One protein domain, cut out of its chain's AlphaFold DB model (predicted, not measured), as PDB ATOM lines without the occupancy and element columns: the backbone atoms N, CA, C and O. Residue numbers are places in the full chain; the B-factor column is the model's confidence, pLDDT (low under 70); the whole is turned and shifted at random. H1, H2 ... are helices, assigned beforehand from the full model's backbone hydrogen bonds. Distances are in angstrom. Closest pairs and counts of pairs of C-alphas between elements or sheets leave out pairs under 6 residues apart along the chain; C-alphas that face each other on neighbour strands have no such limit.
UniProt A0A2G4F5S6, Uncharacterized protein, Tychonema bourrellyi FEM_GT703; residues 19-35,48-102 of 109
ATOM      1  N   ALA A  19     157.496 185.812 178.031       68.62
ATOM      2  CA  ALA A  19     157.728 184.444 177.569       68.62
ATOM      3  C   ALA A  19     158.857 183.732 178.344       68.62
ATOM      4  O   ALA A  19     158.780 182.531 178.589       68.62
ATOM      5  N   GLU A  20     159.894 184.458 178.770       71.12
ATOM      6  CA  GLU A  20     161.002 183.907 179.564       71.12
ATOM      7  C   GLU A  20     160.582 183.657 181.014       71.12
ATOM      8  O   GLU A  20     160.889 182.611 181.588       71.12
ATOM      9  N   ILE A  21     159.834 184.598 181.594       65.06
ATOM     10  CA  ILE A  21     159.226 184.462 182.918       65.06
ATOM     11  C   ILE A  21     158.228 183.303 182.901       65.06
ATOM     12  O   ILE A  21     158.258 182.467 183.797       65.06
ATOM     13  N   GLU A  22     157.396 183.203 181.868       68.00
ATOM     14  CA  GLU A  22     156.435 182.123 181.659       68.00
ATOM     15  C   GLU A  22     157.145 180.777 181.522       68.00
ATOM     16  O   GLU A  22     156.810 179.853 182.251       68.00
ATOM     17  N   ALA A  23     158.188 180.665 180.697       69.44
ATOM     18  CA  ALA A  23     158.973 179.437 180.574       69.44
ATOM     19  C   ALA A  23     159.637 179.036 181.904       69.44
ATOM     20  O   ALA A  23     159.634 177.863 182.285       69.44
ATOM     21  N   LYS A  24     160.167 180.007 182.655       69.31
ATOM     22  CA  LYS A  24     160.793 179.778 183.964       69.31
ATOM     23  C   LYS A  24     159.766 179.353 185.013       69.31
ATOM     24  O   LYS A  24     160.006 178.377 185.726       69.31
ATOM     25  N   LEU A  25     158.604 180.004 185.048       62.59
ATOM     26  CA  LEU A  25     157.472 179.622 185.888       62.59
ATOM     27  C   LEU A  25     156.964 178.232 185.507       62.59
ATOM     28  O   LEU A  25     156.831 177.393 186.385       62.59
ATOM     29  N   LEU A  26     156.777 177.931 184.220       63.56
ATOM     30  CA  LEU A  26     156.368 176.617 183.721       63.56
ATOM     31  C   LEU A  26     157.382 175.519 184.070       63.56
ATOM     32  O   LEU A  26     156.988 174.406 184.423       63.56
ATOM     33  N   SER A  27     158.680 175.837 184.073       65.12
ATOM     34  CA  SER A  27     159.726 174.916 184.536       65.12
ATOM     35  C   SER A  27     159.555 174.577 186.019       65.12
ATOM     36  O   SER A  27     159.719 173.425 186.433       65.12
ATOM     37  N   TRP A  28     159.188 175.566 186.836       54.50
ATOM     38  CA  TRP A  28     158.881 175.369 188.247       54.50
ATOM     39  C   TRP A  28     157.527 174.713 188.451       54.50
ATOM     40  O   TRP A  28     157.407 174.014 189.450       54.50
ATOM     41  N   LEU A  29     156.589 174.900 187.508       51.47
ATOM     42  CA  LEU A  29     155.221 174.372 187.451       51.47
ATOM     43  C   LEU A  29     155.107 172.955 186.848       51.47
ATOM     44  O   LEU A  29     154.026 172.367 186.824       51.47
ATOM     45  N   THR A  30     156.215 172.362 186.391       47.69
ATOM     46  CA  THR A  30     156.197 171.046 185.738       47.69
ATOM     47  C   THR A  30     155.781 169.945 186.736       47.69
ATOM     48  O   THR A  30     156.360 169.877 187.826       47.69
ATOM     49  N   PRO A  31     154.836 169.040 186.392       44.84
ATOM     50  CA  PRO A  31     154.149 168.130 187.326       44.84
ATOM     51  C   PRO A  31     155.036 167.269 188.231       44.84
ATOM     52  O   PRO A  31     154.605 166.890 189.318       44.84
ATOM     53  N   ILE A  32     156.282 166.999 187.833       45.50
ATOM     54  CA  ILE A  32     157.290 166.316 188.661       45.50
ATOM     55  C   ILE A  32     157.500 167.017 190.017       45.50
ATOM     56  O   ILE A  32     157.814 166.345 190.996       45.50
ATOM     57  N   ARG A  33     157.259 168.334 190.109       49.03
ATOM     58  CA  ARG A  33     157.361 169.111 191.359       49.03
ATOM     59  C   ARG A  33     156.022 169.332 192.090       49.03
ATOM     60  O   ARG A  33     156.046 169.756 193.243       49.03
ATOM     61  N   PHE A  34     154.876 169.052 191.452       49.16
ATOM     62  CA  PHE A  34     153.511 169.250 192.007       49.16
ATOM     63  C   PHE A  34     152.869 167.953 192.454       49.16
ATOM     64  O   PHE A  34     151.953 167.968 193.274       49.16
ATOM     65  N   LYS A  35     153.322 166.822 191.908       44.16
ATOM     66  CA  LYS A  35     152.841 165.520 192.335       44.16
ATOM     67  C   LYS A  35     153.285 165.346 193.788       44.16
ATOM     68  O   LYS A  35     154.490 165.406 194.041       44.16
ATOM     69  N   ASP A  48     155.943 168.524 205.300       54.44
ATOM     70  CA  ASP A  48     156.501 168.798 203.974       54.44
ATOM     71  C   ASP A  48     155.517 168.442 202.851       54.44
ATOM     72  O   ASP A  48     155.638 168.952 201.740       54.44
ATOM     73  N   ARG A  49     154.514 167.604 203.161       59.91
ATOM     74  CA  ARG A  49     153.490 167.129 202.223       59.91
ATOM     75  C   ARG A  49     152.283 168.064 202.114       59.91
ATOM     76  O   ARG A  49     151.623 168.053 201.085       59.91
ATOM     77  N   LEU A  50     152.001 168.845 203.160       63.81
ATOM     78  CA  LEU A  50     150.897 169.818 203.205       63.81
ATOM     79  C   LEU A  50     151.355 171.224 202.795       63.81
ATOM     80  O   LEU A  50     150.674 171.898 202.032       63.81
ATOM     81  N   LEU A  51     152.537 171.655 203.249       74.31
ATOM     82  CA  LEU A  51     153.138 172.938 202.867       74.31
ATOM     83  C   LEU A  51     154.059 172.749 201.662       74.31
ATOM     84  O   LEU A  51     155.287 172.845 201.767       74.31
ATOM     85  N   THR A  52     153.454 172.399 200.531       78.88
ATOM     86  CA  THR A  52     154.142 172.270 199.246       78.88
ATOM     87  C   THR A  52     154.539 173.649 198.703       78.88
ATOM     88  O   THR A  52     154.052 174.682 199.164       78.88
ATOM     89  N   LEU A  53     155.430 173.692 197.709       76.50
ATOM     90  CA  LEU A  53     155.849 174.943 197.063       76.50
ATOM     91  C   LEU A  53     154.665 175.823 196.578       76.50
ATOM     92  O   LEU A  53     154.684 177.017 196.874       76.50
ATOM     93  N   PRO A  54     153.614 175.287 195.917       80.88
ATOM     94  CA  PRO A  54     152.438 176.076 195.532       80.88
ATOM     95  C   PRO A  54     151.740 176.742 196.717       80.88
ATOM     96  O   PRO A  54     151.288 177.880 196.608       80.88
ATOM     97  N   VAL A  55     151.667 176.037 197.850       84.19
ATOM     98  CA  VAL A  55     151.063 176.558 199.079       84.19
ATOM     99  C   VAL A  55     151.922 177.672 199.660       84.19
ATOM    100  O   VAL A  55     151.411 178.734 200.008       84.19
ATOM    101  N   MET A  56     153.240 177.470 199.707       87.81
ATOM    102  CA  MET A  56     154.172 178.500 200.162       87.81
ATOM    103  C   MET A  56     154.124 179.744 199.267       87.81
ATOM    104  O   MET A  56     154.175 180.856 199.787       87.81
ATOM    105  N   MET A  57     153.940 179.582 197.953       87.38
ATOM    106  CA  MET A  57     153.750 180.718 197.049       87.38
ATOM    107  C   MET A  57     152.433 181.446 197.279       87.38
ATOM    108  O   MET A  57     152.429 182.675 197.316       87.38
ATOM    109  N   ALA A  58     151.333 180.729 197.511       89.31
ATOM    110  CA  ALA A  58     150.071 181.371 197.857       89.31
ATOM    111  C   ALA A  58     150.182 182.202 199.145       89.31
ATOM    112  O   ALA A  58     149.653 183.312 199.216       89.31
ATOM    113  N   VAL A  59     150.936 181.713 200.134       87.81
ATOM    114  CA  VAL A  59     151.232 182.431 201.383       87.81
ATOM    115  C   VAL A  59     152.085 183.676 201.133       87.81
ATOM    116  O   VAL A  59     151.723 184.756 201.596       87.81
ATOM    117  N   VAL A  60     153.190 183.564 200.389       88.56
ATOM    118  CA  VAL A  60     154.081 184.701 200.095       88.56
ATOM    119  C   VAL A  60     153.350 185.780 199.299       88.56
ATOM    120  O   VAL A  60     153.397 186.950 199.671       88.56
ATOM    121  N   LEU A  61     152.605 185.401 198.260       89.44
ATOM    122  CA  LEU A  61     151.787 186.338 197.488       89.44
ATOM    123  C   LEU A  61     150.707 186.988 198.360       89.44
ATOM    124  O   LEU A  61     150.431 188.175 198.229       89.44
ATOM    125  N   SER A  62     150.127 186.256 199.305       88.81
ATOM    126  CA  SER A  62     149.146 186.821 200.235       88.81
ATOM    127  C   SER A  62     149.765 187.844 201.200       88.81
ATOM    128  O   SER A  62     149.167 188.887 201.463       88.81
ATOM    129  N   LEU A  63     150.990 187.607 201.672       88.12
ATOM    130  CA  LEU A  63     151.724 188.563 202.509       88.12
ATOM    131  C   LEU A  63     152.162 189.805 201.719       88.12
ATOM    132  O   LEU A  63     151.962 190.932 202.165       88.12
ATOM    133  N   VAL A  64     152.755 189.605 200.540       86.94
ATOM    134  CA  VAL A  64     153.393 190.677 199.763       86.94
ATOM    135  C   VAL A  64     152.379 191.426 198.903       86.94
ATOM    136  O   VAL A  64     152.301 192.652 198.962       86.94
ATOM    137  N   TYR A  65     151.585 190.696 198.116       84.75
ATOM    138  CA  TYR A  65     150.675 191.266 197.125       84.75
ATOM    139  C   TYR A  65     149.321 191.651 197.728       84.75
ATOM    140  O   TYR A  65     148.861 192.770 197.521       84.75
ATOM    141  N   ARG A  66     148.702 190.778 198.542       84.06
ATOM    142  CA  ARG A  66     147.444 191.114 199.248       84.06
ATOM    143  C   ARG A  66     147.658 191.975 200.502       84.06
ATOM    144  O   ARG A  66     146.677 192.339 201.142       84.06
ATOM    145  N   ARG A  67     148.911 192.311 200.846       87.81
ATOM    146  CA  ARG A  67     149.295 193.140 202.008       87.81
ATOM    147  C   ARG A  67     148.711 192.644 203.341       87.81
ATOM    148  O   ARG A  67     148.492 193.440 204.254       87.81
ATOM    149  N   ILE A  68     148.466 191.338 203.472       87.75
ATOM    150  CA  ILE A  68     147.911 190.778 204.706       87.75
ATOM    151  C   ILE A  68     148.938 190.931 205.830       87.75
ATOM    152  O   ILE A  68     150.085 190.489 205.727       87.75
ATOM    153  N   SER A  69     148.514 191.586 206.908       81.56
ATOM    154  CA  SER A  69     149.388 191.990 208.003       81.56
ATOM    155  C   SER A  69     149.722 190.804 208.912       81.56
ATOM    156  O   SER A  69     149.090 190.565 209.937       81.56
ATOM    157  N   GLY A  70     150.759 190.059 208.535       86.38
ATOM    158  CA  GLY A  70     151.405 189.066 209.389       86.38
ATOM    159  C   GLY A  70     150.857 187.641 209.287       86.38
ATOM    160  O   GLY A  70     149.813 187.355 208.708       86.38
ATOM    161  N   LEU A  71     151.613 186.707 209.875       88.25
ATOM    162  CA  LEU A  71     151.379 185.268 209.708       88.25
ATOM    163  C   LEU A  71     150.079 184.772 210.330       88.25
ATOM    164  O   LEU A  71     149.462 183.871 209.778       88.25
ATOM    165  N   SER A  72     149.673 185.324 211.475       90.75
ATOM    166  CA  SER A  72     148.437 184.893 212.137       90.75
ATOM    167  C   SER A  72     147.216 185.166 211.256       90.75
ATOM    168  O   SER A  72     146.327 184.328 211.170       90.75
ATOM    169  N   GLU A  73     147.213 186.306 210.566       92.44
ATOM    170  CA  GLU A  73     146.111 186.696 209.696       92.44
ATOM    171  C   GLU A  73     146.085 185.859 208.415       92.44
ATOM    172  O   GLU A  73     145.034 185.371 208.017       92.44
ATOM    173  N   VAL A  74     147.249 185.585 207.820       92.12
ATOM    174  CA  VAL A  74     147.323 184.682 206.661       92.12
ATOM    175  C   VAL A  74     146.858 183.272 207.005       92.12
ATOM    176  O   VAL A  74     146.178 182.651 206.195       92.12
ATOM    177  N   ILE A  75     147.191 182.765 208.195       92.19
ATOM    178  CA  ILE A  75     146.713 181.455 208.651       92.19
ATOM    179  C   ILE A  75     145.201 181.481 208.845       92.19
ATOM    180  O   ILE A  75     144.531 180.571 208.377       92.19
ATOM    181  N   ARG A  76     144.658 182.535 209.466       93.31
ATOM    182  CA  ARG A  76     143.210 182.692 209.635       93.31
ATOM    183  C   ARG A  76     142.486 182.624 208.292       93.31
ATOM    184  O   ARG A  76     141.562 181.833 208.155       93.31
ATOM    185  N   VAL A  77     142.952 183.396 207.308       92.50
ATOM    186  CA  VAL A  77     142.376 183.420 205.954       92.50
ATOM    187  C   VAL A  77     142.546 182.068 205.255       92.50
ATOM    188  O   VAL A  77     141.602 181.574 204.647       92.50
ATOM    189  N   LEU A  78     143.710 181.422 205.381       90.69
ATOM    190  CA  LEU A  78     143.937 180.081 204.833       90.69
ATOM    191  C   LEU A  78     142.989 179.040 205.437       90.69
ATOM    192  O   LEU A  78     142.564 178.134 204.735       90.69
ATOM    193  N   GLU A  79     142.655 179.152 206.719       91.38
ATOM    194  CA  GLU A  79     141.767 178.207 207.396       91.38
ATOM    195  C   GLU A  79     140.284 178.455 207.100       91.38
ATOM    196  O   GLU A  79     139.517 177.494 207.060       91.38
ATOM    197  N   SER A  80     139.875 179.712 206.896       92.06
ATOM    198  CA  SER A  80     138.473 180.080 206.663       92.06
ATOM    199  C   SER A  80     138.074 180.074 205.189       92.06
ATOM    200  O   SER A  80     136.995 179.603 204.845       92.06
ATOM    201  N   GLU A  81     138.928 180.620 204.326       90.44
ATOM    202  CA  GLU A  81     138.619 180.931 202.924       90.44
ATOM    203  C   GLU A  81     139.568 180.235 201.942       90.44
ATOM    204  O   GLU A  81     139.230 180.063 200.773       90.44
ATOM    205  N   GLY A  82     140.742 179.805 202.410       89.31
ATOM    206  CA  GLY A  82     141.830 179.363 201.542       89.31
ATOM    207  C   GLY A  82     142.668 180.540 201.034       89.31
ATOM    208  O   GLY A  82     142.463 181.699 201.402       89.31
ATOM    209  N   LEU A  83     143.668 180.262 200.193       88.19
ATOM    210  CA  LEU A  83     144.547 181.292 199.625       88.19
ATOM    211  C   LEU A  83     144.751 181.083 198.127       88.19
ATOM    212  O   LEU A  83     145.391 180.119 197.719       88.19
ATOM    213  N   LEU A  84     144.320 182.049 197.313       87.81
ATOM    214  CA  LEU A  84     144.465 182.024 195.851       87.81
ATOM    215  C   LEU A  84     143.885 180.733 195.239       87.81
ATOM    216  O   LEU A  84     142.675 180.613 195.110       87.81
ATOM    217  N   TRP A  85     144.743 179.784 194.871       88.19
ATOM    218  CA  TRP A  85     144.412 178.473 194.295       88.19
ATOM    219  C   TRP A  85     144.499 177.324 195.314       88.19
ATOM    220  O   TRP A  85     144.463 176.155 194.940       88.19
ATOM    221  N   VAL A  86     144.701 177.640 196.592       85.19
ATOM    222  CA  VAL A  86     144.837 176.678 197.685       85.19
ATOM    223  C   VAL A  86     143.529 176.626 198.460       85.19
ATOM    224  O   VAL A  86     143.089 177.642 198.997       85.19
ATOM    225  N   GLU A  87     142.938 175.435 198.530       86.69
ATOM    226  CA  GLU A  87     141.733 175.175 199.320       86.69
ATOM    227  C   GLU A  87     141.969 175.407 200.823       86.69
ATOM    228  O   GLU A  87     143.114 175.337 201.279       86.69
ATOM    229  N   PRO A  88     140.916 175.668 201.617       89.88
ATOM    230  CA  PRO A  88     141.073 175.898 203.045       89.88
ATOM    231  C   PRO A  88     141.543 174.650 203.801       89.88
ATOM    232  O   PRO A  88     140.947 173.578 203.685       89.88
ATOM    233  N   PHE A  89     142.581 174.780 204.630       84.69
ATOM    234  CA  PHE A  89     143.010 173.705 205.532       84.69
ATOM    235  C   PHE A  89     143.777 174.225 206.751       84.69
ATOM    236  O   PHE A  89     144.382 175.296 206.726       84.69
ATOM    237  N   LYS A  90     143.777 173.429 207.827       87.50
ATOM    238  CA  LYS A  90     144.402 173.798 209.105       87.50
ATOM    239  C   LYS A  90     145.916 173.664 209.082       87.50
ATOM    240  O   LYS A  90     146.453 172.602 208.755       87.50
ATOM    241  N   VAL A  91     146.608 174.719 209.516       86.19
ATOM    242  CA  VAL A  91     148.074 174.766 209.592       86.19
ATOM    243  C   VAL A  91     148.513 175.483 210.856       86.19
ATOM    244  O   VAL A  91     148.126 176.612 211.130       86.19
ATOM    245  N   SER A  92     149.429 174.870 211.608       87.25
ATOM    246  CA  SER A  92     150.005 175.549 212.766       87.25
ATOM    247  C   SER A  92     150.961 176.672 212.352       87.25
ATOM    248  O   SER A  92     151.799 176.516 211.458       87.25
ATOM    249  N   LYS A  93     150.930 177.785 213.094       88.81
ATOM    250  CA  LYS A  93     151.863 178.911 212.912       88.81
ATOM    251  C   LYS A  93     153.327 178.483 212.942       88.81
ATOM    252  O   LYS A  93     154.137 178.983 212.164       88.81
ATOM    253  N   GLN A  94     153.659 177.516 213.794       86.56
ATOM    254  CA  GLN A  94     155.007 176.964 213.883       86.56
ATOM    255  C   GLN A  94     155.425 176.239 212.594       86.56
ATOM    256  O   GLN A  94     156.578 176.353 212.182       86.56
ATOM    257  N   ALA A  95     154.520 175.483 211.961       83.25
ATOM    258  CA  ALA A  95     154.821 174.782 210.713       83.25
ATOM    259  C   ALA A  95     155.079 175.773 209.575       83.25
ATOM    260  O   ALA A  95     156.075 175.635 208.863       83.25
ATOM    261  N   LEU A  96     154.236 176.804 209.469       84.31
ATOM    262  CA  LEU A  96     154.378 177.829 208.444       84.31
ATOM    263  C   LEU A  96     155.649 178.667 208.639       84.31
ATOM    264  O   LEU A  96     156.407 178.868 207.696       84.31
ATOM    265  N   SER A  97     155.930 179.087 209.874       86.31
ATOM    266  CA  SER A  97     157.140 179.845 210.215       86.31
ATOM    267  C   SER A  97     158.421 179.062 209.909       86.31
ATOM    268  O   SER A  97     159.322 179.606 209.275       86.31
ATOM    269  N   LYS A  98     158.483 177.770 210.270       82.19
ATOM    270  CA  LYS A  98     159.628 176.909 209.926       82.19
ATOM    271  C   LYS A  98     159.820 176.780 208.418       82.19
ATOM    272  O   LYS A  98     160.953 176.797 207.960       82.19
ATOM    273  N   ARG A  99     158.737 176.674 207.643       82.38
ATOM    274  CA  ARG A  99     158.826 176.587 206.181       82.38
ATOM    275  C   ARG A  99     159.271 177.891 205.531       82.38
ATOM    276  O   ARG A  99     160.093 177.833 204.628       82.38
ATOM    277  N   LEU A 100     158.775 179.035 205.999       81.44
ATOM    278  CA  LEU A 100     159.228 180.344 205.518       81.44
ATOM    279  C   LEU A 100     160.718 180.561 205.798       81.44
ATOM    280  O   LEU A 100     161.425 181.049 204.928       81.44
ATOM    281  N   ALA A 101     161.205 180.129 206.963       82.06
ATOM    282  CA  ALA A 101     162.627 180.200 207.304       82.06
ATOM    283  C   ALA A 101     163.518 179.288 206.435       82.06
ATOM    284  O   ALA A 101     164.718 179.521 206.343       82.06
ATOM    285  N   CYS A 102     162.951 178.255 205.804       76.44
ATOM    286  CA  CYS A 102     163.666 177.377 204.875       76.44
ATOM    287  C   CYS A 102     163.624 177.862 203.417       76.44
ATOM    288  O   CYS A 102     164.160 177.170 202.550       76.44
TER     289      CYS A 102
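This is residues 19 to 35 and 48 to 102 of the 109 residues of an uncharacterized protein of Tychonema bourrellyi FEM_GT703 (UniProt A0A2G4F5S6). Three short helices, H2, H3 and H4, set steeply to one another, make a small body, and H1 lies off to one side, its residues 19 to 27 sticking out free. The 72 printed residues include four named helices, H1 to H4 in chain order, and no named strand: all helix. The whole is compact, with a radius of gyration of the C-alphas of 12.8 A and spans of 35 by 25 by 23 A.

H1, residues 19 to 29, begins at C-alpha 19 (157.728, 184.444, 177.569) and is 14.3 A long. H2, residues 53 to 64, measures 16.2 A; H3, residues 71 to 80, 14.2 A. H4, residues 93 to 101, measures 12.2 A and ends at C-alpha 101 (162.627, 180.200, 207.304).

H1 is apart from H2, H3 and H4. H2, with residues 59 to 63 alone, touches H3 at a steep tilt of 62 degrees, opposite ways; the closest C-alphas, of Val 59 and Val 74, are 6.9 A apart. H3 touches H4 at a steep tilt of 60 degrees, opposite ways; the closest C-alphas, of Ser 72 and Lys 93, are 6.9 A apart. H2 and H4 are close but not clearly touching, about perpendicular at 87 degrees; their closest C-alphas, of Met 56 and Leu 100, are 7.6 A apart. In H1, H2, H3 and H4 every O i to N i+4 pair is within hydrogen-bond range.

C-alphas 19 and 94, the farthest apart, are 37.2 A apart. Residues 36 to 47 are not printed; C-alphas 35 and 48 are 12.6 A apart across the cut. The link from H3 to H4 is long, 12 residues. The pLDDT is under 70 at residue 19, residues 21 to 35 and residues 48 to 50.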